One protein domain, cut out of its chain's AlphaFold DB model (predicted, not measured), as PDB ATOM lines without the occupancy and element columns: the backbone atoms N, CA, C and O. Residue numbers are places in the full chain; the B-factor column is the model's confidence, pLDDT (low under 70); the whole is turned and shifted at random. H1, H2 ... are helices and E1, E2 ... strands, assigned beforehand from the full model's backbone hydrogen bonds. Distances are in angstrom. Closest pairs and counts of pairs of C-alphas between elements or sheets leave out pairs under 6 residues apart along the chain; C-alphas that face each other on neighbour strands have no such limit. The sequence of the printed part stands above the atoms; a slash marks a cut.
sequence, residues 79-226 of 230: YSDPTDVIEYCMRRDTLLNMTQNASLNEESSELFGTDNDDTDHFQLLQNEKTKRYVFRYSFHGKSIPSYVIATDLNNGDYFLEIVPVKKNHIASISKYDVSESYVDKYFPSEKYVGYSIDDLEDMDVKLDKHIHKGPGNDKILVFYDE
ATOM      1  N   TYR A  79       8.953  11.629-139.960       88.75
ATOM      2  CA  TYR A  79       9.403  11.128-138.665       88.75
ATOM      3  C   TYR A  79      10.103   9.776-138.831       88.75
ATOM      4  O   TYR A  79       9.842   9.017-139.770       88.75
ATOM      5  N   SER A  80      11.072   9.513-137.957       82.88
ATOM      6  CA  SER A  80      11.834   8.262-137.961       82.88
ATOM      7  C   SER A  80      11.242   7.192-137.058       82.88
ATOM      8  O   SER A  80      11.537   6.021-137.288       82.88
ATOM      9  N   ASP A  81      10.470   7.603-136.059       91.50
ATOM     10  CA  ASP A  81       9.813   6.738-135.092       91.50
ATOM     11  C   ASP A  81       8.337   6.552-135.489       91.50
ATOM     12  O   ASP A  81       7.703   7.536-135.877       91.50
ATOM     13  N   PRO A  82       7.795   5.322-135.486       92.75
ATOM     14  CA  PRO A  82       6.401   5.086-135.855       92.75
ATOM     15  C   PRO A  82       5.407   5.722-134.875       92.75
ATOM     16  O   PRO A  82       4.368   6.201-135.325       92.75
ATOM     17  N   THR A  83       5.740   5.820-133.584       90.50
ATOM     18  CA  THR A  83       4.886   6.465-132.578       90.50
ATOM     19  C   THR A  83       4.782   7.971-132.837       90.50
ATOM     20  O   THR A  83       3.693   8.538-132.812       90.50
ATOM     21  N   ASP A  84       5.875   8.623-133.242       92.00
ATOM     22  CA  ASP A  84       5.816  10.027-133.685       92.00
ATOM     23  C   ASP A  84       4.914  10.212-134.927       92.00
ATOM     24  O   ASP A  84       4.279  11.257-135.106       92.00
ATOM     25  N   VAL A  85       4.884   9.222-135.831       92.69
ATOM     26  CA  VAL A  85       4.044   9.268-137.039       92.69
ATOM     27  C   VAL A  85       2.572   9.140-136.676       92.69
ATOM     28  O   VAL A  85       1.775   9.947-137.153       92.69
ATOM     29  N   ILE A  86       2.212   8.153-135.854       90.06
ATOM     30  CA  ILE A  86       0.817   7.920-135.478       90.06
ATOM     31  C   ILE A  86       0.284   9.082-134.630       90.06
ATOM     32  O   ILE A  86      -0.773   9.610-134.964       90.06
ATOM     33  N   GLU A  87       1.060   9.619-133.677       88.31
ATOM     34  CA  GLU A  87       0.675  10.829-132.936       88.31
ATOM     35  C   GLU A  87       0.427  12.017-133.873       88.31
ATOM     36  O   GLU A  87      -0.493  12.815-133.673       88.31
ATOM     37  N   TYR A  88       1.270  12.180-134.897       89.00
ATOM     38  CA  TYR A  88       1.091  13.233-135.890       89.00
ATOM     39  C   TYR A  88      -0.191  13.034-136.707       89.00
ATOM     40  O   TYR A  88      -0.898  14.012-136.962       89.00
ATOM     41  N   CYS A  89      -0.487  11.798-137.115       88.38
ATOM     42  CA  CYS A  89      -1.716  11.458-137.825       88.38
ATOM     43  C   CYS A  89      -2.951  11.710-136.953       88.38
ATOM     44  O   CYS A  89      -3.848  12.417-137.401       88.38
ATOM     45  N   MET A  90      -2.947  11.270-135.691       83.50
ATOM     46  CA  MET A  90      -4.042  11.480-134.734       83.50
ATOM     47  C   MET A  90      -4.357  12.961-134.501       83.50
ATOM     48  O   MET A  90      -5.516  13.344-134.388       83.50
ATOM     49  N   ARG A  91      -3.345  13.842-134.483       81.31
ATOM     50  CA  ARG A  91      -3.591  15.295-134.380       81.31
ATOM     51  C   ARG A  91      -4.309  15.870-135.597       81.31
ATOM     52  O   ARG A  91      -4.904  16.934-135.472       81.31
ATOM     53  N   ARG A  92      -4.186  15.243-136.770       78.88
ATOM     54  CA  ARG A  92      -4.660  15.781-138.056       78.88
ATOM     55  C   ARG A  92      -5.865  15.055-138.633       78.88
ATOM     56  O   ARG A  92      -6.440  15.577-139.586       78.88
ATOM     57  N   ASP A  93      -6.223  13.891-138.109       70.12
ATOM     58  CA  ASP A  93      -7.318  13.088-138.632       70.12
ATOM     59  C   ASP A  93      -8.528  13.062-137.689       70.12
ATOM     60  O   ASP A  93      -8.407  12.917-136.474       70.12
ATOM     61  N   THR A  94      -9.714  13.256-138.270       60.66
ATOM     62  CA  THR A  94     -10.980  13.310-137.528       60.66
ATOM     63  C   THR A  94     -11.481  11.924-137.134       60.66
ATOM     64  O   THR A  94     -12.208  11.826-136.155       60.66
ATOM     65  N   LEU A  95     -11.156  10.863-137.876       60.25
ATOM     66  CA  LEU A  95     -11.710   9.533-137.652       60.25
ATOM     67  C   LEU A  95     -11.002   8.824-136.495       60.25
ATOM     68  O   LEU A  95     -11.700   8.371-135.598       60.25
ATOM     69  N   LEU A  96      -9.667   8.874-136.404       61.84
ATOM     70  CA  LEU A  96      -8.939   8.443-135.191       61.84
ATOM     71  C   LEU A  96      -9.391   9.224-133.938       61.84
ATOM     72  O   LEU A  96      -9.488   8.691-132.835       61.84
ATOM     73  N   ASN A  97      -9.721  10.502-134.123       54.47
ATOM     74  CA  ASN A  97     -10.264  11.392-133.094       54.47
ATOM     75  C   ASN A  97     -11.733  11.052-132.733       54.47
ATOM     76  O   ASN A  97     -12.161  11.229-131.588       54.47
ATOM     77  N   MET A  98     -12.512  10.527-133.687       51.53
ATOM     78  CA  MET A  98     -13.854   9.988-133.451       51.53
ATOM     79  C   MET A  98     -13.790   8.676-132.674       51.53
ATOM     80  O   MET A  98     -14.610   8.515-131.780       51.53
ATOM     81  N   THR A  99     -12.815   7.799-132.919       53.22
ATOM     82  CA  THR A  99     -12.638   6.554-132.150       53.22
ATOM     83  C   THR A  99     -12.383   6.833-130.665       53.22
ATOM     84  O   THR A  99     -12.938   6.149-129.816       53.22
ATOM     85  N   GLN A 100     -11.651   7.908-130.334       48.38
ATOM     86  CA  GLN A 100     -11.372   8.306-128.944       48.38
ATOM     87  C   GLN A 100     -12.560   9.000-128.233       48.38
ATOM     88  O   GLN A 100     -12.641   9.000-127.006       48.38
ATOM     89  N   ASN A 101     -13.481   9.633-128.976       44.91
ATOM     90  CA  ASN A 101     -14.602  10.407-128.408       44.91
ATOM     91  C   ASN A 101     -15.975   9.736-128.559       44.91
ATOM     92  O   ASN A 101     -16.923  10.098-127.855       44.91
ATOM     93  N   ALA A 102     -16.117   8.794-129.485       42.88
ATOM     94  CA  ALA A 102     -17.301   7.975-129.619       42.88
ATOM     95  C   ALA A 102     -17.124   6.770-128.703       42.88
ATOM     96  O   ALA A 102     -16.382   5.847-129.008       42.88
ATOM     97  N   SER A 103     -17.859   6.743-127.593       44.16
ATOM     98  CA  SER A 103     -18.309   5.463-127.052       44.16
ATOM     99  C   SER A 103     -18.939   4.707-128.225       44.16
ATOM    100  O   SER A 103     -20.012   5.116-128.674       44.16
ATOM    101  N   LEU A 104     -18.203   3.745-128.791       48.66
ATOM    102  CA  LEU A 104     -18.450   3.145-130.103       48.66
ATOM    103  C   LEU A 104     -19.947   2.855-130.266       48.66
ATOM    104  O   LEU A 104     -20.520   2.023-129.563       48.66
ATOM    105  N   ASN A 105     -20.611   3.605-131.146       51.38
ATOM    106  CA  ASN A 105     -21.940   3.228-131.611       51.38
ATOM    107  C   ASN A 105     -21.812   1.940-132.447       51.38
ATOM    108  O   ASN A 105     -20.722   1.631-132.929       51.38
ATOM    109  N   GLU A 106     -22.910   1.197-132.633       53.97
ATOM    110  CA  GLU A 106     -22.910  -0.092-133.358       53.97
ATOM    111  C   GLU A 106     -22.183  -0.013-134.721       53.97
ATOM    112  O   GLU A 106     -21.441  -0.920-135.085       53.97
ATOM    113  N   GLU A 107     -22.291   1.125-135.415       53.66
ATOM    114  CA  GLU A 107     -21.631   1.411-136.698       53.66
ATOM    115  C   GLU A 107     -20.092   1.427-136.613       53.66
ATOM    116  O   GLU A 107     -19.418   0.900-137.495       53.66
ATOM    117  N   SER A 108     -19.520   1.973-135.537       56.09
ATOM    118  CA  SER A 108     -18.065   1.987-135.337       56.09
ATOM    119  C   SER A 108     -17.544   0.606-134.937       56.09
ATOM    120  O   SER A 108     -16.487   0.202-135.399       56.09
ATOM    121  N   SER A 109     -18.298  -0.156-134.136       58.41
ATOM    122  CA  SER A 109     -17.928  -1.539-133.796       58.41
ATOM    123  C   SER A 109     -18.035  -2.509-134.977       58.41
ATOM    124  O   SER A 109     -17.308  -3.496-135.030       58.41
ATOM    125  N   GLU A 110     -18.925  -2.243-135.938       56.97
ATOM    126  CA  GLU A 110     -18.996  -3.008-137.188       56.97
ATOM    127  C   GLU A 110     -17.831  -2.668-138.129       56.97
ATOM    128  O   GLU A 110     -17.328  -3.557-138.816       56.97
ATOM    129  N   LEU A 111     -17.382  -1.407-138.142       57.00
ATOM    130  CA  LEU A 111     -16.286  -0.947-138.995       57.00
ATOM    131  C   LEU A 111     -14.904  -1.318-138.439       57.00
ATOM    132  O   LEU A 111     -14.035  -1.730-139.203       57.00
ATOM    133  N   PHE A 112     -14.714  -1.177-137.126       60.25
ATOM    134  CA  PHE A 112     -13.421  -1.348-136.460       60.25
ATOM    135  C   PHE A 112     -13.281  -2.680-135.703       60.25
ATOM    136  O   PHE A 112     -12.258  -2.968-135.091       60.25
ATOM    137  N   GLY A 113     -14.313  -3.522-135.741       60.56
ATOM    138  CA  GLY A 113     -14.362  -4.724-134.920       60.56
ATOM    139  C   GLY A 113     -14.551  -4.411-133.433       60.56
ATOM    140  O   GLY A 113     -14.674  -3.266-133.001       60.56
ATOM    141  N   THR A 114     -14.643  -5.474-132.640       59.91
ATOM    142  CA  THR A 114     -14.862  -5.393-131.185       59.91
ATOM    143  C   THR A 114     -13.663  -5.879-130.378       59.91
ATOM    144  O   THR A 114     -13.761  -5.976-129.157       59.91
ATOM    145  N   ASP A 115     -12.584  -6.287-131.051       67.56
ATOM    146  CA  ASP A 115     -11.367  -6.774-130.406       67.56
ATOM    147  C   ASP A 115     -10.380  -5.617-130.251       67.56
ATOM    148  O   ASP A 115      -9.595  -5.313-131.146       67.56
ATOM    149  N   ASN A 116     -10.473  -4.932-129.114       68.00
ATOM    150  CA  ASN A 116      -9.681  -3.737-128.840       68.00
ATOM    151  C   ASN A 116      -8.176  -4.015-128.692       68.00
ATOM    152  O   ASN A 116      -7.395  -3.067-128.758       68.00
ATOM    153  N   ASP A 117      -7.785  -5.285-128.526       70.06
ATOM    154  CA  ASP A 117      -6.395  -5.737-128.401       70.06
ATOM    155  C   ASP A 117      -5.764  -6.101-129.762       70.06
ATOM    156  O   ASP A 117      -4.568  -6.405-129.829       70.06
ATOM    157  N   ASP A 118      -6.533  -6.081-130.858       78.19
ATOM    158  CA  ASP A 118      -6.029  -6.437-132.185       78.19
ATOM    159  C   ASP A 118      -5.134  -5.332-132.763       78.19
ATOM    160  O   ASP A 118      -5.590  -4.309-133.278       78.19
ATOM    161  N   THR A 119      -3.822  -5.553-132.705       78.81
ATOM    162  CA  THR A 119      -2.834  -4.621-133.253       78.81
ATOM    163  C   THR A 119      -2.813  -4.594-134.778       78.81
ATOM    164  O   THR A 119      -2.302  -3.639-135.357       78.81
ATOM    165  N   ASP A 120      -3.345  -5.611-135.459       78.50
ATOM    166  CA  ASP A 120      -3.384  -5.631-136.925       78.50
ATOM    167  C   ASP A 120      -4.515  -4.748-137.473       78.50
ATOM    168  O   ASP A 120      -4.632  -4.577-138.688       78.50
ATOM    169  N   HIS A 121      -5.303  -4.134-136.588       77.31
ATOM    170  CA  HIS A 121      -6.435  -3.308-136.955       77.31
ATOM    171  C   HIS A 121      -6.030  -1.965-137.583       77.31
ATOM    172  O   HIS A 121      -6.512  -1.624-138.662       77.31
ATOM    173  N   PHE A 122      -5.109  -1.213-136.968       86.06
ATOM    174  CA  PHE A 122      -4.555   0.014-137.551       86.06
ATOM    175  C   PHE A 122      -3.115  -0.211-138.013       86.06
ATOM    176  O   PHE A 122      -2.173  -0.246-137.222       86.06
ATOM    177  N   GLN A 123      -2.916  -0.314-139.324       91.31
ATOM    178  CA  GLN A 123      -1.628  -0.663-139.915       91.31
ATOM    179  C   GLN A 123      -0.942   0.574-140.491       91.31
ATOM    180  O   GLN A 123      -1.240   1.031-141.601       91.31
ATOM    181  N   LEU A 124       0.039   1.112-139.766       94.38
ATOM    182  CA  LEU A 124       0.909   2.159-140.291       94.38
ATOM    183  C   LEU A 124       1.880   1.561-141.315       94.38
ATOM    184  O   LEU A 124       2.800   0.811-140.974       94.38
ATOM    185  N   LEU A 125       1.722   1.946-142.580       94.94
ATOM    186  CA  LEU A 125       2.495   1.376-143.678       94.94
ATOM    187  C   LEU A 125       3.941   1.900-143.703       94.94
ATOM    188  O   LEU A 125       4.195   3.107-143.633       94.94
ATOM    189  N   GLN A 126       4.917   0.999-143.875       94.44
ATOM    190  CA  GLN A 126       6.315   1.363-144.106       94.44
ATOM    191  C   GLN A 126       6.691   1.168-145.577       94.44
ATOM    192  O   GLN A 126       6.671   0.065-146.118       94.44
ATOM    193  N   ASN A 127       7.150   2.247-146.209       93.88
ATOM    194  CA  ASN A 127       7.583   2.246-147.596       93.88
ATOM    195  C   ASN A 127       8.739   1.258-147.823       93.88
ATOM    196  O   ASN A 127       9.847   1.448-147.308       93.88
ATOM    197  N   GLU A 128       8.503   0.266-148.681       90.31
ATOM    198  CA  GLU A 128       9.451  -0.797-149.037       90.31
ATOM    199  C   GLU A 128      10.837  -0.259-149.418       90.31
ATOM    200  O   GLU A 128      11.859  -0.795-148.992       90.31
ATOM    201  N   LYS A 129      10.893   0.804-150.225       89.38
ATOM    202  CA  LYS A 129      12.141   1.264-150.852       89.38
ATOM    203  C   LYS A 129      12.968   2.138-149.928       89.38
ATOM    204  O   LYS A 129      14.192   2.043-149.903       89.38
ATOM    205  N   THR A 130      12.304   3.035-149.210       89.44
ATOM    206  CA  THR A 130      12.979   4.027-148.363       89.44
ATOM    207  C   THR A 130      13.139   3.562-146.923       89.44
ATOM    208  O   THR A 130      13.943   4.150-146.198       89.44
ATOM    209  N   LYS A 131      12.392   2.526-146.513       89.50
ATOM    210  CA  LYS A 131      12.276   2.064-145.123       89.50
ATOM    211  C   LYS A 131      11.854   3.203-144.173       89.50
ATOM    212  O   LYS A 131      12.297   3.286-143.032       89.50
ATOM    213  N   ARG A 132      11.035   4.129-144.686       90.12
ATOM    214  CA  ARG A 132      10.392   5.251-143.973       90.12
ATOM    215  C   ARG A 132       8.877   5.130-144.113       90.12
ATOM    216  O   ARG A 132       8.408   4.393-144.967       90.12
ATOM    217  N   TYR A 133       8.121   5.901-143.345       94.38
ATOM    218  CA  TYR A 133       6.650   5.853-143.351       94.38
ATOM    219  C   TYR A 133       5.992   6.762-144.405       94.38
ATOM    220  O   TYR A 133       4.776   6.876-144.472       94.38
ATOM    221  N   VAL A 134       6.789   7.447-145.233       95.00
ATOM    222  CA  VAL A 134       6.281   8.440-146.187       95.00
ATOM    223  C   VAL A 134       6.087   7.833-147.575       95.00
ATOM    224  O   VAL A 134       7.005   7.236-148.140       95.00
ATOM    225  N   PHE A 135       4.933   8.111-148.176       95.19
ATOM    226  CA  PHE A 135       4.573   7.761-149.546       95.19
ATOM    227  C   PHE A 135       4.313   9.001-150.402       95.19
ATOM    228  O   PHE A 135       4.097  10.104-149.901       95.19
ATOM    229  N   ARG A 136       4.336   8.825-151.729       93.44
ATOM    230  CA  ARG A 136       3.811   9.823-152.671       93.44
ATOM    231  C   ARG A 136       2.366   9.479-152.983       93.44
ATOM    232  O   ARG A 136       2.123   8.550-153.746       93.44
ATOM    233  N   TYR A 137       1.434  10.274-152.485       93.69
ATOM    234  CA  TYR A 137       0.043  10.180-152.889       93.69
ATOM    235  C   TYR A 137      -0.267  11.191-153.998       93.69
ATOM    236  O   TYR A 137       0.167  12.340-153.939       93.69
ATOM    237  N   SER A 138      -0.972  10.767-155.049       91.81
ATOM    238  CA  SER A 138      -1.403  11.661-156.130       91.81
ATOM    239  C   SER A 138      -2.858  12.050-155.913       91.81
ATOM    240  O   SER A 138      -3.747  11.208-156.033       91.81
ATOM    241  N   PHE A 139      -3.104  13.324-155.619       90.00
ATOM    242  CA  PHE A 139      -4.443  13.863-155.420       90.00
ATOM    243  C   PHE A 139      -4.683  15.040-156.366       90.00
ATOM    244  O   PHE A 139      -3.932  16.015-156.359       90.00
ATOM    245  N   HIS A 140      -5.692  14.921-157.236       87.62
ATOM    246  CA  HIS A 140      -6.004  15.904-158.288       87.62
ATOM    247  C   HIS A 140      -4.768  16.350-159.101       87.62
ATOM    248  O   HIS A 140      -4.558  17.533-159.369       87.62
ATOM    249  N   GLY A 141      -3.905  15.393-159.462       87.12
ATOM    250  CA  GLY A 141      -2.684  15.639-160.239       87.12
ATOM    251  C   GLY A 141      -1.516  16.238-159.445       87.12
ATOM    252  O   GLY A 141      -0.439  16.432-160.008       87.12
ATOM    253  N   LYS A 142      -1.685  16.506-158.144       89.00
ATOM    254  CA  LYS A 142      -0.613  16.963-157.252       89.00
ATOM    255  C   LYS A 142      -0.023  15.782-156.487       89.00
ATOM    256  O   LYS A 142      -0.753  14.992-155.899       89.00
ATOM    257  N   SER A 143       1.308  15.687-156.465       90.94
ATOM    258  CA  SER A 143       2.020  14.723-155.620       90.94
ATOM    259  C   SER A 143       2.180  15.293-154.212       90.94
ATOM    260  O   SER A 143       2.889  16.281-154.019       90.94
ATOM    261  N   ILE A 144       1.531  14.656-153.246       92.50
ATOM    262  CA  ILE A 144       1.520  15.023-151.834       92.50
ATOM    263  C   ILE A 144       2.290  13.941-151.065       92.50
ATOM    264  O   ILE A 144       1.938  12.763-151.155       92.50
ATOM    265  N   PRO A 145       3.382  14.288-150.364       94.50
ATOM    266  CA  PRO A 145       4.010  13.375-149.420       94.50
ATOM    267  C   PRO A 145       3.068  13.117-148.246       94.50
ATOM    268  O   PRO A 145       2.693  14.076-147.567       94.50
ATOM    269  N   SER A 146       2.733  11.855-147.994       95.00
ATOM    270  CA  SER A 146       1.739  11.474-146.988       95.00
ATOM    271  C   SER A 146       2.162  10.236-146.204       95.00
ATOM    272  O   SER A 146       2.849   9.366-146.744       95.00
ATOM    273  N   TYR A 147       1.739  10.171-144.948       95.56
ATOM    274  CA  TYR A 147       1.639   8.937-144.176       95.56
ATOM    275  C   TYR A 147       0.362   8.199-144.578       95.56
ATOM    276  O   TYR A 147      -0.583   8.831-145.061       95.56
ATOM    277  N   VAL A 148       0.365   6.875-144.435       95.19
ATOM    278  CA  VAL A 148      -0.764   6.023-144.818       95.19
ATOM    279  C   VAL A 148      -1.016   5.017-143.707       95.19
ATOM    280  O   VAL A 148      -0.105   4.269-143.347       95.19
ATOM    281  N   ILE A 149      -2.238   5.024-143.190       93.69
ATOM    282  CA  ILE A 149      -2.752   4.036-142.243       93.69
ATOM    283  C   ILE A 149      -3.807   3.231-142.995       93.69
ATOM    284  O   ILE A 149      -4.659   3.815-143.671       93.69
ATOM    285  N   ALA A 150      -3.695   1.910-142.942       91.88
ATOM    286  CA  ALA A 150      -4.667   0.991-143.510       91.88
ATOM    287  C   ALA A 150      -5.409   0.275-142.381       91.88
ATOM    288  O   ALA A 150      -4.777  -0.187-141.435       91.88
ATOM    289  N   THR A 151      -6.724   0.178-142.511       86.88
ATOM    290  CA  THR A 151      -7.600  -0.521-141.572       86.88
ATOM    291  C   THR A 151      -8.363  -1.596-142.328       86.88
ATOM    292  O   THR A 151      -9.011  -1.284-143.328       86.88
ATOM    293  N   ASP A 152      -8.249  -2.852-141.896       81.44
ATOM    294  CA  ASP A 152      -8.956  -3.983-142.509       81.44
ATOM    295  C   ASP A 152     -10.454  -3.924-142.165       81.44
ATOM    296  O   ASP A 152     -10.829  -3.725-141.011       81.44
ATOM    297  N   LEU A 153     -11.312  -4.091-143.173       75.44
ATOM    298  CA  LEU A 153     -12.773  -4.101-143.042       75.44
ATOM    299  C   LEU A 153     -13.361  -5.527-142.962       75.44
ATOM    300  O   LEU A 153     -14.534  -5.741-143.277       75.44
ATOM    301  N   ASN A 154     -12.567  -6.520-142.545       68.69
ATOM    302  CA  ASN A 154     -12.941  -7.930-142.337       68.69
ATOM    303  C   ASN A 154     -13.386  -8.689-143.606       68.69
ATOM    304  O   ASN A 154     -13.945  -9.788-143.533       68.69
ATOM    305  N   ASN A 155     -13.138  -8.127-144.788       70.75
ATOM    306  CA  ASN A 155     -13.503  -8.695-146.088       70.75
ATOM    307  C   ASN A 155     -12.354  -8.646-147.118       70.75
ATOM    308  O   ASN A 155     -12.568  -8.992-148.282       70.75
ATOM    309  N   GLY A 156     -11.149  -8.239-146.699       72.44
ATOM    310  CA  GLY A 156      -9.986  -8.039-147.571       72.44
ATOM    311  C   GLY A 156      -9.967  -6.693-148.310       72.44
ATOM    312  O   GLY A 156      -9.037  -6.430-149.082       72.44
ATOM    313  N   ASP A 157     -10.971  -5.843-148.083       85.25
ATOM    314  CA  ASP A 157     -10.922  -4.429-148.422       85.25
ATOM    315  C   ASP A 157     -10.443  -3.616-147.220       85.25
ATOM    316  O   ASP A 157     -10.645  -3.969-146.059       85.25
ATOM    317  N   TYR A 158      -9.820  -2.488-147.529       88.69
ATOM    318  CA  TYR A 158      -9.233  -1.593-146.555       88.69
ATOM    319  C   TYR A 158      -9.929  -0.243-146.579       88.69
ATOM    320  O   TYR A 158     -10.285   0.302-147.633       88.69
ATOM    321  N   PHE A 159     -10.029   0.347-145.402       88.38
ATOM    322  CA  PHE A 159     -10.163   1.777-145.247       88.38
ATOM    323  C   PHE A 159      -8.766   2.402-145.155       88.38
ATOM    324  O   PHE A 159      -7.914   1.923-144.413       88.38
ATOM    325  N   LEU A 160      -8.499   3.446-145.944       92.31
ATOM    326  CA  LEU A 160      -7.208   4.135-145.929       92.31
ATOM    327  C   LEU A 160      -7.344   5.561-145.418       92.31
ATOM    328  O   LEU A 160      -8.059   6.361-146.027       92.31
ATOM    329  N   GLU A 161      -6.532   5.912-144.428       91.25
ATOM    330  CA  GLU A 161      -6.262   7.297-144.056       91.25
ATOM    331  C   GLU A 161      -4.933   7.761-144.626       91.25
ATOM    332  O   GLU A 161      -3.879   7.155-144.427       91.25
ATOM    333  N   ILE A 162      -4.973   8.877-145.350       93.88
ATOM    334  CA  ILE A 162      -3.817   9.437-146.039       93.88
ATOM    335  C   ILE A 162      -3.575  10.846-145.504       93.88
ATOM    336  O   ILE A 162      -4.246  11.805-145.898       93.88
ATOM    337  N   VAL A 163      -2.571  10.981-144.638       92.75
ATOM    338  CA  VAL A 163      -2.284  12.221-143.905       92.75
ATOM    339  C   VAL A 163      -1.048  12.910-144.487       92.75
ATOM    340  O   VAL A 163       0.052  12.354-144.440       92.75
ATOM    341  N   PRO A 164      -1.159  14.127-145.042       92.75
ATOM    342  CA  PRO A 164      -0.002  14.851-145.561       92.75
ATOM    343  C   PRO A 164       1.073  15.133-144.492       92.75
ATOM    344  O   PRO A 164       0.782  15.606-143.396       92.75
ATOM    345  N   VAL A 165       2.351  14.942-144.842       90.38
ATOM    346  CA  VAL A 165       3.522  15.109-143.942       90.38
ATOM    347  C   VAL A 165       3.794  16.573-143.557       90.38
ATOM    348  O   VAL A 165       4.609  16.859-142.681       90.38
ATOM    349  N   LYS A 166       3.171  17.534-144.241       81.69
ATOM    350  CA  LYS A 166       3.336  18.965-143.970       81.69
ATOM    351  C   LYS A 166       1.985  19.628-143.785       81.69
ATOM    352  O   LYS A 166       1.031  19.272-144.479       81.69
ATOM    353  N   LYS A 167       1.980  20.661-142.939       70.62
ATOM    354  CA  LYS A 167       0.894  21.636-142.855       70.62
ATOM    355  C   LYS A 167       0.513  22.121-144.249       70.62
ATOM    356  O   LYS A 167       1.377  22.496-145.053       70.62
ATOM    357  N   ASN A 168      -0.758  21.948-144.544       76.56
ATOM    358  CA  ASN A 168      -1.410  22.355-145.765       76.56
ATOM    359  C   ASN A 168      -2.923  22.372-145.492       76.56
ATOM    360  O   ASN A 168      -3.384  21.673-144.592       76.56
ATOM    361  N   HIS A 169      -3.682  23.067-146.339       83.31
ATOM    362  CA  HIS A 169      -5.148  23.128-146.250       83.31
ATOM    363  C   HIS A 169      -5.884  21.772-146.194       83.31
ATOM    364  O   HIS A 169      -7.029  21.741-145.764       83.31
ATOM    365  N   ILE A 170      -5.284  20.661-146.635       86.50
ATOM    366  CA  ILE A 170      -5.833  19.305-146.498       86.50
ATOM    367  C   ILE A 170      -5.301  18.692-145.197       86.50
ATOM    368  O   ILE A 170      -4.093  18.461-145.035       86.50
ATOM    369  N   ALA A 171      -6.218  18.407-144.279       85.69
ATOM    370  CA  ALA A 171      -5.950  17.726-143.021       85.69
ATOM    371  C   ALA A 171      -5.633  16.247-143.272       85.69
ATOM    372  O   ALA A 171      -4.526  15.798-142.962       85.69
ATOM    373  N   SER A 172      -6.547  15.547-143.947       88.81
ATOM    374  CA  SER A 172      -6.427  14.138-144.323       88.81
ATOM    375  C   SER A 172      -7.320  13.792-145.522       88.81
ATOM    376  O   SER A 172      -8.188  14.567-145.938       88.81
ATOM    377  N   ILE A 173      -7.064  12.635-146.131       89.75
ATOM    378  CA  ILE A 173      -7.868  12.071-147.218       89.75
ATOM    379  C   ILE A 173      -8.195  10.629-146.851       89.75
ATOM    380  O   ILE A 173      -7.283   9.820-146.703       89.75
ATOM    381  N   SER A 174      -9.480  10.311-146.782       88.94
ATOM    382  CA  SER A 174      -9.976   8.979-146.454       88.94
ATOM    383  C   SER A 174     -10.491   8.274-147.703       88.94
ATOM    384  O   SER A 174     -11.164   8.893-148.538       88.94
ATOM    385  N   LYS A 175     -10.190   6.983-147.848       90.44
ATOM    386  CA  LYS A 175     -10.705   6.135-148.929       90.44
ATOM    387  C   LYS A 175     -11.351   4.876-148.378       90.44
ATOM    388  O   LYS A 175     -10.750   4.205-147.551       90.44
ATOM    389  N   TYR A 176     -12.518   4.551-148.915       87.94
ATOM    390  CA  TYR A 176     -13.319   3.390-148.527       87.94
ATOM    391  C   TYR A 176     -13.263   2.302-149.608       87.94
ATOM    392  O   TYR A 176     -13.016   2.611-150.782       87.94
ATOM    393  N   ASP A 177     -13.524   1.052-149.219       86.31
ATOM    394  CA  ASP A 177     -13.553  -0.140-150.083       86.31
ATOM    395  C   ASP A 177     -12.296  -0.293-150.957       86.31
ATOM    396  O   ASP A 177     -12.365  -0.445-152.186       86.31
ATOM    397  N   VAL A 178     -11.119  -0.149-150.352       91.06
ATOM    398  CA  VAL A 178      -9.850  -0.209-151.073       91.06
ATOM    399  C   VAL A 178      -9.300  -1.629-151.038       91.06
ATOM    400  O   VAL A 178      -8.728  -2.038-150.043       91.06
ATOM    401  N   SER A 179      -9.385  -2.365-152.146       92.06
ATOM    402  CA  SER A 179      -8.829  -3.729-152.218       92.06
ATOM    403  C   SER A 179      -7.329  -3.787-151.882       92.06
ATOM    404  O   SER A 179      -6.587  -2.889-152.297       92.06
ATOM    405  N   GLU A 180      -6.851  -4.898-151.321       89.38
ATOM    406  CA  GLU A 180      -5.419  -5.188-151.100       89.38
ATOM    407  C   GLU A 180      -4.541  -4.872-152.329       89.38
ATOM    408  O   GLU A 180      -3.553  -4.146-152.247       89.38
ATOM    409  N   SER A 181      -4.977  -5.288-153.526       91.00
ATOM    410  CA  SER A 181      -4.244  -5.045-154.780       91.00
ATOM    411  C   SER A 181      -4.019  -3.561-155.106       91.00
ATOM    412  O   SER A 181      -3.070  -3.193-155.807       91.00
ATOM    413  N   TYR A 182      -4.903  -2.684-154.622       93.38
ATOM    414  CA  TYR A 182      -4.732  -1.241-154.726       93.38
ATOM    415  C   TYR A 182      -3.649  -0.774-153.756       93.38
ATOM    416  O   TYR A 182      -2.776   0.003-154.157       93.38
ATOM    417  N   VAL A 183      -3.699  -1.245-152.508       92.88
ATOM    418  CA  VAL A 183      -2.719  -0.910-151.471       92.88
ATOM    419  C   VAL A 183      -1.321  -1.301-151.941       92.88
ATOM    420  O   VAL A 183      -0.467  -0.426-152.048       92.88
ATOM    421  N   ASP A 184      -1.121  -2.537-152.395       91.12
ATOM    422  CA  ASP A 184       0.170  -3.019-152.905       91.12
ATOM    423  C   ASP A 184       0.697  -2.191-154.078       91.12
ATOM    424  O   ASP A 184       1.886  -1.874-154.184       91.12
ATOM    425  N   LYS A 185      -0.203  -1.814-154.991       93.75
ATOM    426  CA  LYS A 185       0.159  -1.074-156.198       93.75
ATOM    427  C   LYS A 185       0.601   0.355-155.897       93.75
ATOM    428  O   LYS A 185       1.523   0.854-156.549       93.75
ATOM    429  N   TYR A 186      -0.093   1.051-154.998       93.75
ATOM    430  CA  TYR A 186       0.124   2.482-154.754       93.75
ATOM    431  C   TYR A 186       0.955   2.765-153.498       93.75
ATOM    432  O   TYR A 186       1.631   3.797-153.438       93.75
ATOM    433  N   PHE A 187       0.970   1.836-152.550       95.19
ATOM    434  CA  PHE A 187       1.663   1.908-151.267       95.19
ATOM    435  C   PHE A 187       2.454   0.616-150.991       95.19
ATOM    436  O   PHE A 187       2.236  -0.031-149.969       95.19
ATOM    437  N   PRO A 188       3.405   0.241-151.870       94.12
ATOM    438  CA  PRO A 188       4.170  -0.994-151.716       94.12
ATOM    439  C   PRO A 188       4.905  -1.018-150.370       94.12
ATOM    440  O   PRO A 188       5.769  -0.166-150.097       94.12
ATOM    441  N   SER A 189       4.523  -1.986-149.538       90.56
ATOM    442  CA  SER A 189       4.939  -2.122-148.145       90.56
ATOM    443  C   SER A 189       5.249  -3.586-147.849       90.56
ATOM    444  O   SER A 189       4.415  -4.455-148.046       90.56
ATOM    445  N   GLU A 190       6.461  -3.867-147.369       81.00
ATOM    446  CA  GLU A 190       6.841  -5.214-146.898       81.00
ATOM    447  C   GLU A 190       6.591  -5.387-145.393       81.00
ATOM    448  O   GLU A 190       6.726  -6.484-144.855       81.00
ATOM    449  N   LYS A 191       6.347  -4.274-144.694       89.38
ATOM    450  CA  LYS A 191       6.173  -4.198-143.245       89.38
ATOM    451  C   LYS A 191       5.191  -3.088-142.904       89.38
ATOM    452  O   LYS A 191       5.178  -2.047-143.564       89.38
ATOM    453  N   TYR A 192       4.471  -3.290-141.816       92.00
ATOM    454  CA  TYR A 192       3.674  -2.274-141.147       92.00
ATOM    455  C   TYR A 192       3.982  -2.284-139.649       92.00
ATOM    456  O   TYR A 192       4.666  -3.181-139.146       92.00
ATOM    457  N   VAL A 193       3.535  -1.238-138.963       92.50
ATOM    458  CA  VAL A 193       3.462  -1.192-137.502       92.50
ATOM    459  C   VAL A 193       1.986  -1.197-137.146       92.50
ATOM    460  O   VAL A 193       1.258  -0.320-137.609       92.50
ATOM    461  N   GLY A 194       1.576  -2.222-136.410       90.31
ATOM    462  CA  GLY A 194       0.216  -2.372-135.923       90.31
ATOM    463  C   GLY A 194      -0.021  -1.554-134.659       90.31
ATOM    464  O   GLY A 194       0.900  -1.408-133.851       90.31
ATOM    465  N   TYR A 195      -1.231  -1.032-134.522       85.69
ATOM    466  CA  TYR A 195      -1.736  -0.361-133.333       85.69
ATOM    467  C   TYR A 195      -3.131  -0.897-133.041       85.69
ATOM    468  O   TYR A 195      -3.959  -0.998-133.952       85.69
ATOM    469  N   SER A 196      -3.374  -1.248-131.783       83.25
ATOM    470  CA  SER A 196      -4.705  -1.588-131.292       83.25
ATOM    471  C   SER A 196      -5.512  -0.322-130.977       83.25
ATOM    472  O   SER A 196      -4.995   0.796-131.061       83.25
ATOM    473  N   ILE A 197      -6.792  -0.469-130.623       77.69
ATOM    474  CA  ILE A 197      -7.592   0.673-130.145       77.69
ATOM    475  C   ILE A 197      -6.999   1.200-128.832       77.69
ATOM    476  O   ILE A 197      -6.787   2.406-128.702       77.69
ATOM    477  N   ASP A 198      -6.652   0.301-127.910       78.94
ATOM    478  CA  ASP A 198      -6.068   0.644-126.611       78.94
ATOM    479  C   ASP A 198      -4.715   1.362-126.762       78.94
ATOM    480  O   ASP A 198      -4.461   2.354-126.076       78.94
ATOM    481  N   ASP A 199      -3.875   0.939-127.721       83.56
ATOM    482  CA  ASP A 199      -2.609   1.619-128.023       83.56
ATOM    483  C   ASP A 199      -2.839   3.094-128.376       83.56
ATOM    484  O   ASP A 199      -2.051   3.949-127.977       83.56
ATOM    485  N   LEU A 200      -3.893   3.397-129.142       80.75
ATOM    486  CA  LEU A 200      -4.239   4.761-129.538       80.75
ATOM    487  C   LEU A 200      -4.863   5.551-128.382       80.75
ATOM    488  O   LEU A 200      -4.576   6.740-128.240       80.75
ATOM    489  N   GLU A 201      -5.697   4.920-127.553       76.69
ATOM    490  CA  GLU A 201      -6.303   5.560-126.379       76.69
ATOM    491  C   GLU A 201      -5.254   6.005-125.351       76.69
ATOM    492  O   GLU A 201      -5.383   7.089-124.771       76.69
ATOM    493  N   ASP A 202      -4.192   5.217-125.176       81.94
ATOM    494  CA  ASP A 202      -3.091   5.502-124.252       81.94
ATOM    495  C   ASP A 202      -2.170   6.649-124.719       81.94
ATOM    496  O   ASP A 202      -1.375   7.181-123.931       81.94
ATOM    497  N   MET A 203      -2.262   7.085-125.982       82.25
ATOM    498  CA  MET A 203      -1.478   8.218-126.481       82.25
ATOM    499  C   MET A 203      -2.079   9.552-126.001       82.25
ATOM    500  O   MET A 203      -3.165   9.953-126.418       82.25
ATOM    501  N   ASP A 204      -1.338  10.304-125.170       75.88
ATOM    502  CA  ASP A 204      -1.714  11.647-124.665       75.88
ATOM    503  C   ASP A 204      -1.612  12.734-125.760       75.88
ATOM    504  O   ASP A 204      -0.817  13.683-125.707       75.88
ATOM    505  N   VAL A 205      -2.409  12.583-126.818       76.19
ATOM    506  CA  VAL A 205      -2.422  13.473-127.976       76.19
ATOM    507  C   VAL A 205      -3.497  14.538-127.798       76.19
ATOM    508  O   VAL A 205      -4.696  14.273-127.776       76.19
ATOM    509  N   LYS A 206      -3.075  15.804-127.752       70.62
ATOM    510  CA  LYS A 206      -4.007  16.935-127.847       70.62
ATOM    511  C   LYS A 206      -4.533  17.048-129.272       70.62
ATOM    512  O   LYS A 206      -3.856  17.602-130.140       70.62
ATOM    513  N   LEU A 207      -5.735  16.529-129.465       64.50
ATOM    514  CA  LEU A 207      -6.465  16.544-130.723       64.50
ATOM    515  C   LEU A 207      -6.725  17.977-131.197       64.50
ATOM    516  O   LEU A 207      -7.086  18.857-130.402       64.50
ATOM    517  N   ASP A 208      -6.545  18.205-132.495       64.00
ATOM    518  CA  ASP A 208      -6.889  19.481-133.104       64.00
ATOM    519  C   ASP A 208      -8.414  19.612-133.172       64.00
ATOM    520  O   ASP A 208      -9.122  18.744-133.684       64.00
ATOM    521  N   LYS A 209      -8.938  20.700-132.605       60.56
ATOM    522  CA  LYS A 209     -10.382  20.963-132.541       60.56
ATOM    523  C   LYS A 209     -10.914  21.595-133.829       60.56
ATOM    524  O   LYS A 209     -12.125  21.762-133.946       60.56
ATOM    525  N   HIS A 210     -10.032  21.946-134.766       61.03
ATOM    526  CA  HIS A 210     -10.343  22.718-135.971       61.03
ATOM    527  C   HIS A 210     -10.430  21.870-137.253       61.03
ATOM    528  O   HIS A 210     -10.275  22.400-138.356       61.03
ATOM    529  N   ILE A 211     -10.681  20.559-137.145       62.31
ATOM    530  CA  ILE A 211     -10.863  19.700-138.322       62.31
ATOM    531  C   ILE A 211     -12.347  19.703-138.727       62.31
ATOM    532  O   ILE A 211     -13.210  19.187-138.014       62.31
ATOM    533  N   HIS A 212     -12.652  20.321-139.872       60.84
ATOM    534  CA  HIS A 212     -14.017  20.547-140.357       60.84
ATOM    535  C   HIS A 212     -14.337  19.769-141.653       60.84
ATOM    536  O   HIS A 212     -13.466  19.227-142.337       60.84
ATOM    537  N   LYS A 213     -15.644  19.659-141.948       61.47
ATOM    538  CA  LYS A 213     -16.264  18.693-142.878       61.47
ATOM    539  C   LYS A 213     -15.727  18.743-144.311       61.47
ATOM    540  O   LYS A 213     -15.655  19.798-144.935       61.47
ATOM    541  N   GLY A 214     -15.509  17.553-144.860       58.88
ATOM    542  CA  GLY A 214     -15.144  17.338-146.252       58.88
ATOM    543  C   GLY A 214     -16.322  17.149-147.213       58.88
ATOM    544  O   GLY A 214     -17.257  16.424-146.877       58.88
ATOM    545  N   PRO A 215     -16.284  17.710-148.436       59.41
ATOM    546  CA  PRO A 215     -17.075  17.207-149.551       59.41
ATOM    547  C   PRO A 215     -16.516  15.842-149.983       59.41
ATOM    548  O   PRO A 215     -15.352  15.733-150.375       59.41
ATOM    549  N   GLY A 216     -17.339  14.799-149.897       61.25
ATOM    550  CA  GLY A 216     -16.998  13.459-150.369       61.25
ATOM    551  C   GLY A 216     -17.630  13.146-151.724       61.25
ATOM    552  O   GLY A 216     -18.715  13.633-152.039       61.25
ATOM    553  N   ASN A 217     -16.955  12.323-152.524       64.06
ATOM    554  CA  ASN A 217     -17.653  11.438-153.460       64.06
ATOM    555  C   ASN A 217     -17.854  10.081-152.768       64.06
ATOM    556  O   ASN A 217     -17.251   9.853-151.723       64.06
ATOM    557  N   ASP A 218     -18.651   9.182-153.348       69.56
ATOM    558  CA  ASP A 218     -19.066   7.924-152.697       69.56
ATOM    559  C   ASP A 218     -17.920   7.048-152.137       69.56
ATOM    560  O   ASP A 218     -18.193   6.131-151.377       69.56
ATOM    561  N   LYS A 219     -16.644   7.290-152.491       82.12
ATOM    562  CA  LYS A 219     -15.495   6.491-152.017       82.12
ATOM    563  C   LYS A 219     -14.298   7.289-151.496       82.12
ATOM    564  O   LYS A 219     -13.303   6.689-151.091       82.12
ATOM    565  N   ILE A 220     -14.334   8.621-151.539       86.88
ATOM    566  CA  ILE A 220     -13.224   9.479-151.106       86.88
ATOM    567  C   ILE A 220     -13.785  10.663-150.331       86.88
ATOM    568  O   ILE A 220     -14.535  11.468-150.886       86.88
ATOM    569  N   LEU A 221     -13.347  10.805-149.083       86.75
ATOM    570  CA  LEU A 221     -13.641  11.946-148.224       86.75
ATOM    571  C   LEU A 221     -12.359  12.752-147.988       86.75
ATOM    572  O   LEU A 221     -11.272  12.187-147.885       86.75
ATOM    573  N   VAL A 222     -12.463  14.080-147.957       86.94
ATOM    574  CA  VAL A 222     -11.301  14.975-147.832       86.94
ATOM    575  C   VAL A 222     -11.547  15.963-146.712       86.94
ATOM    576  O   VAL A 222     -12.414  16.817-146.848       86.94
ATOM    577  N   PHE A 223     -10.769  15.891-145.641       83.50
ATOM    578  CA  PHE A 223     -10.880  16.816-144.520       83.50
ATOM    579  C   PHE A 223      -9.954  18.008-144.717       83.50
ATOM    580  O   PHE A 223      -8.818  17.863-145.179       83.50
ATOM    581  N   TYR A 224     -10.440  19.193-144.361       82.56
ATOM    582  CA  TYR A 224      -9.694  20.437-144.497       82.56
ATOM    583  C   TYR A 224      -9.311  20.986-143.122       82.56
ATOM    584  O   TYR A 224     -10.057  20.856-142.153       82.56
ATOM    585  N   ASP A 225      -8.116  21.567-143.057       78.75
ATOM    586  CA  ASP A 225      -7.543  22.187-141.864       78.75
ATOM    587  C   ASP A 225      -7.889  23.683-141.871       78.75
ATOM    588  O   ASP A 225      -7.364  24.438-142.694       78.75
ATOM    589  N   GLU A 226      -8.808  24.110-141.000       71.88
ATOM    590  CA  GLU A 226      -9.218  25.519-140.908       71.88
ATOM    591  C   GLU A 226      -8.333  26.340-139.960       71.88
ATOM    592  O   GLU A 226      -8.406  27.569-139.985       71.88
TER     593      GLU A 226
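What this domain is: This is residues 79 to 226 of the 230 residues of the protein "zinc_ribbon_2 domain-containing protein" of Limosilactobacillus fermentum (UniProt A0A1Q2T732). A strongly twisted sheet of seven strands is the body of this domain; H1 packs across one of its faces, and on the opposite face the sheet curls round the short helix H4. H2 and H3 follow H1 and only graze the sheet, H5 sits near H2 and off the sheet, and a long link, residues 202 to 219, runs round the outside to the edge strand E7. The printed part has 148 residues, with five named helices and seven named strands in the order H1 H2 H3 E1 E2 E3 E4 E5 H4 E6 H5 E7, a mixed class of helices and strands. The sheet is branched at E3, and its neighbour pairs are antiparallel. The whole is compact and rounded, with a radius of gyration of the C-alphas of 14.3 A and spans of 37 by 35 by 33 A.

How they stand to each other: Begin with H1, residues 82 to 92, which is on the sheet at a height over the sheet of 7.9 A. Look from it to E3, residues 142 to 152, and E4, residues 157 to 164: H1 is only just over both, with 3 of its C-alphas falling on each, and runs across the strands, at 73 degrees to E3 on the local plane. The closest C-alphas of H1 and E4 are those of Cys 89 and Val 163, 6.2 A apart. Next comes H2, residues 94 to 101, about perpendicular to H1 at 86 degrees; the two only just touch, and only at the corner by their link, with 3 pairs of C-alphas within 8 A, Met 90 and Leu 96 closest at 5.8 A. H3, residues 106 to 112, is close to H2 but not clearly touching, its Ser 108 C-alpha 7.8 A from that of Thr 99. H2 and H3 only graze the sheet, with residues 94 to 96 and 111 to 112. Now find E1, residues 122 to 127, which lies with E2, residues 135 to 139, on one side of E3, while E4 lies on the other side. N 123 and O 150 are 2.8 A apart between E1 and E3, and N 137 and O 144 are 2.9 A apart in the hairpin of E2 and E3. In the hairpin of E3 and E4, N 149 and O 161 are 3.0 A apart. E5, residues 170 to 179, forms a hairpin with E4, N 160 and O 175 being 2.9 A apart; E2 E3 E4 E5 are a meander, each strand the antiparallel neighbour of the one before. H4, residues 180 to 186, is on the opposite face from H1, its Glu 180 C-alpha 6.2 A from that of Asp 157 in E4, the closest of the two elements. E6, residues 189 to 195, is an edge strand beside E1, with N 124 and O 193 at 2.9 A. H5, residues 197 to 201, is not on the sheet; it is close to H2 but not clearly touching, with the C-alphas of Gln 100 and Glu 201 closest at 6.3 A. E7, residues 220 to 225, is the edge strand beside E5, with N 174 and O 221 at 2.8 A. Every O i to N i+4 pair is within hydrogen-bond range in H2, H3, H4 and H5, and 6 of 7 are in H1.

Where its parts are: Find C-alpha 82 at (6.401, 5.086, -135.855), where H1 begins; it runs 15.5 A. E3, the longest strand by residues, spans 26.9 A and bends by 75 degrees at residue 145. E4 spans 22.3 A; E5 spans 23.9 A, from C-alpha 170 at (-5.833, 19.305, -146.498), and bends by 60 degrees at residue 176. E7 ends at C-alpha 225, (-7.543, 22.187, -141.864).

The domain as a whole: The two C-alphas farthest apart, those of Glu 106 and Lys 129, are 39.2 A apart, and the printed part has no cut. Follow the long link of 18 residues from H5 to E7: its residues 211 to 212 pair antiparallel with 224 to 225 of E7. The mean pLDDT of the printed part is 79.9, and it is under 70 at residues 94 to 116, 154 and 207 to 218 of this predicted model.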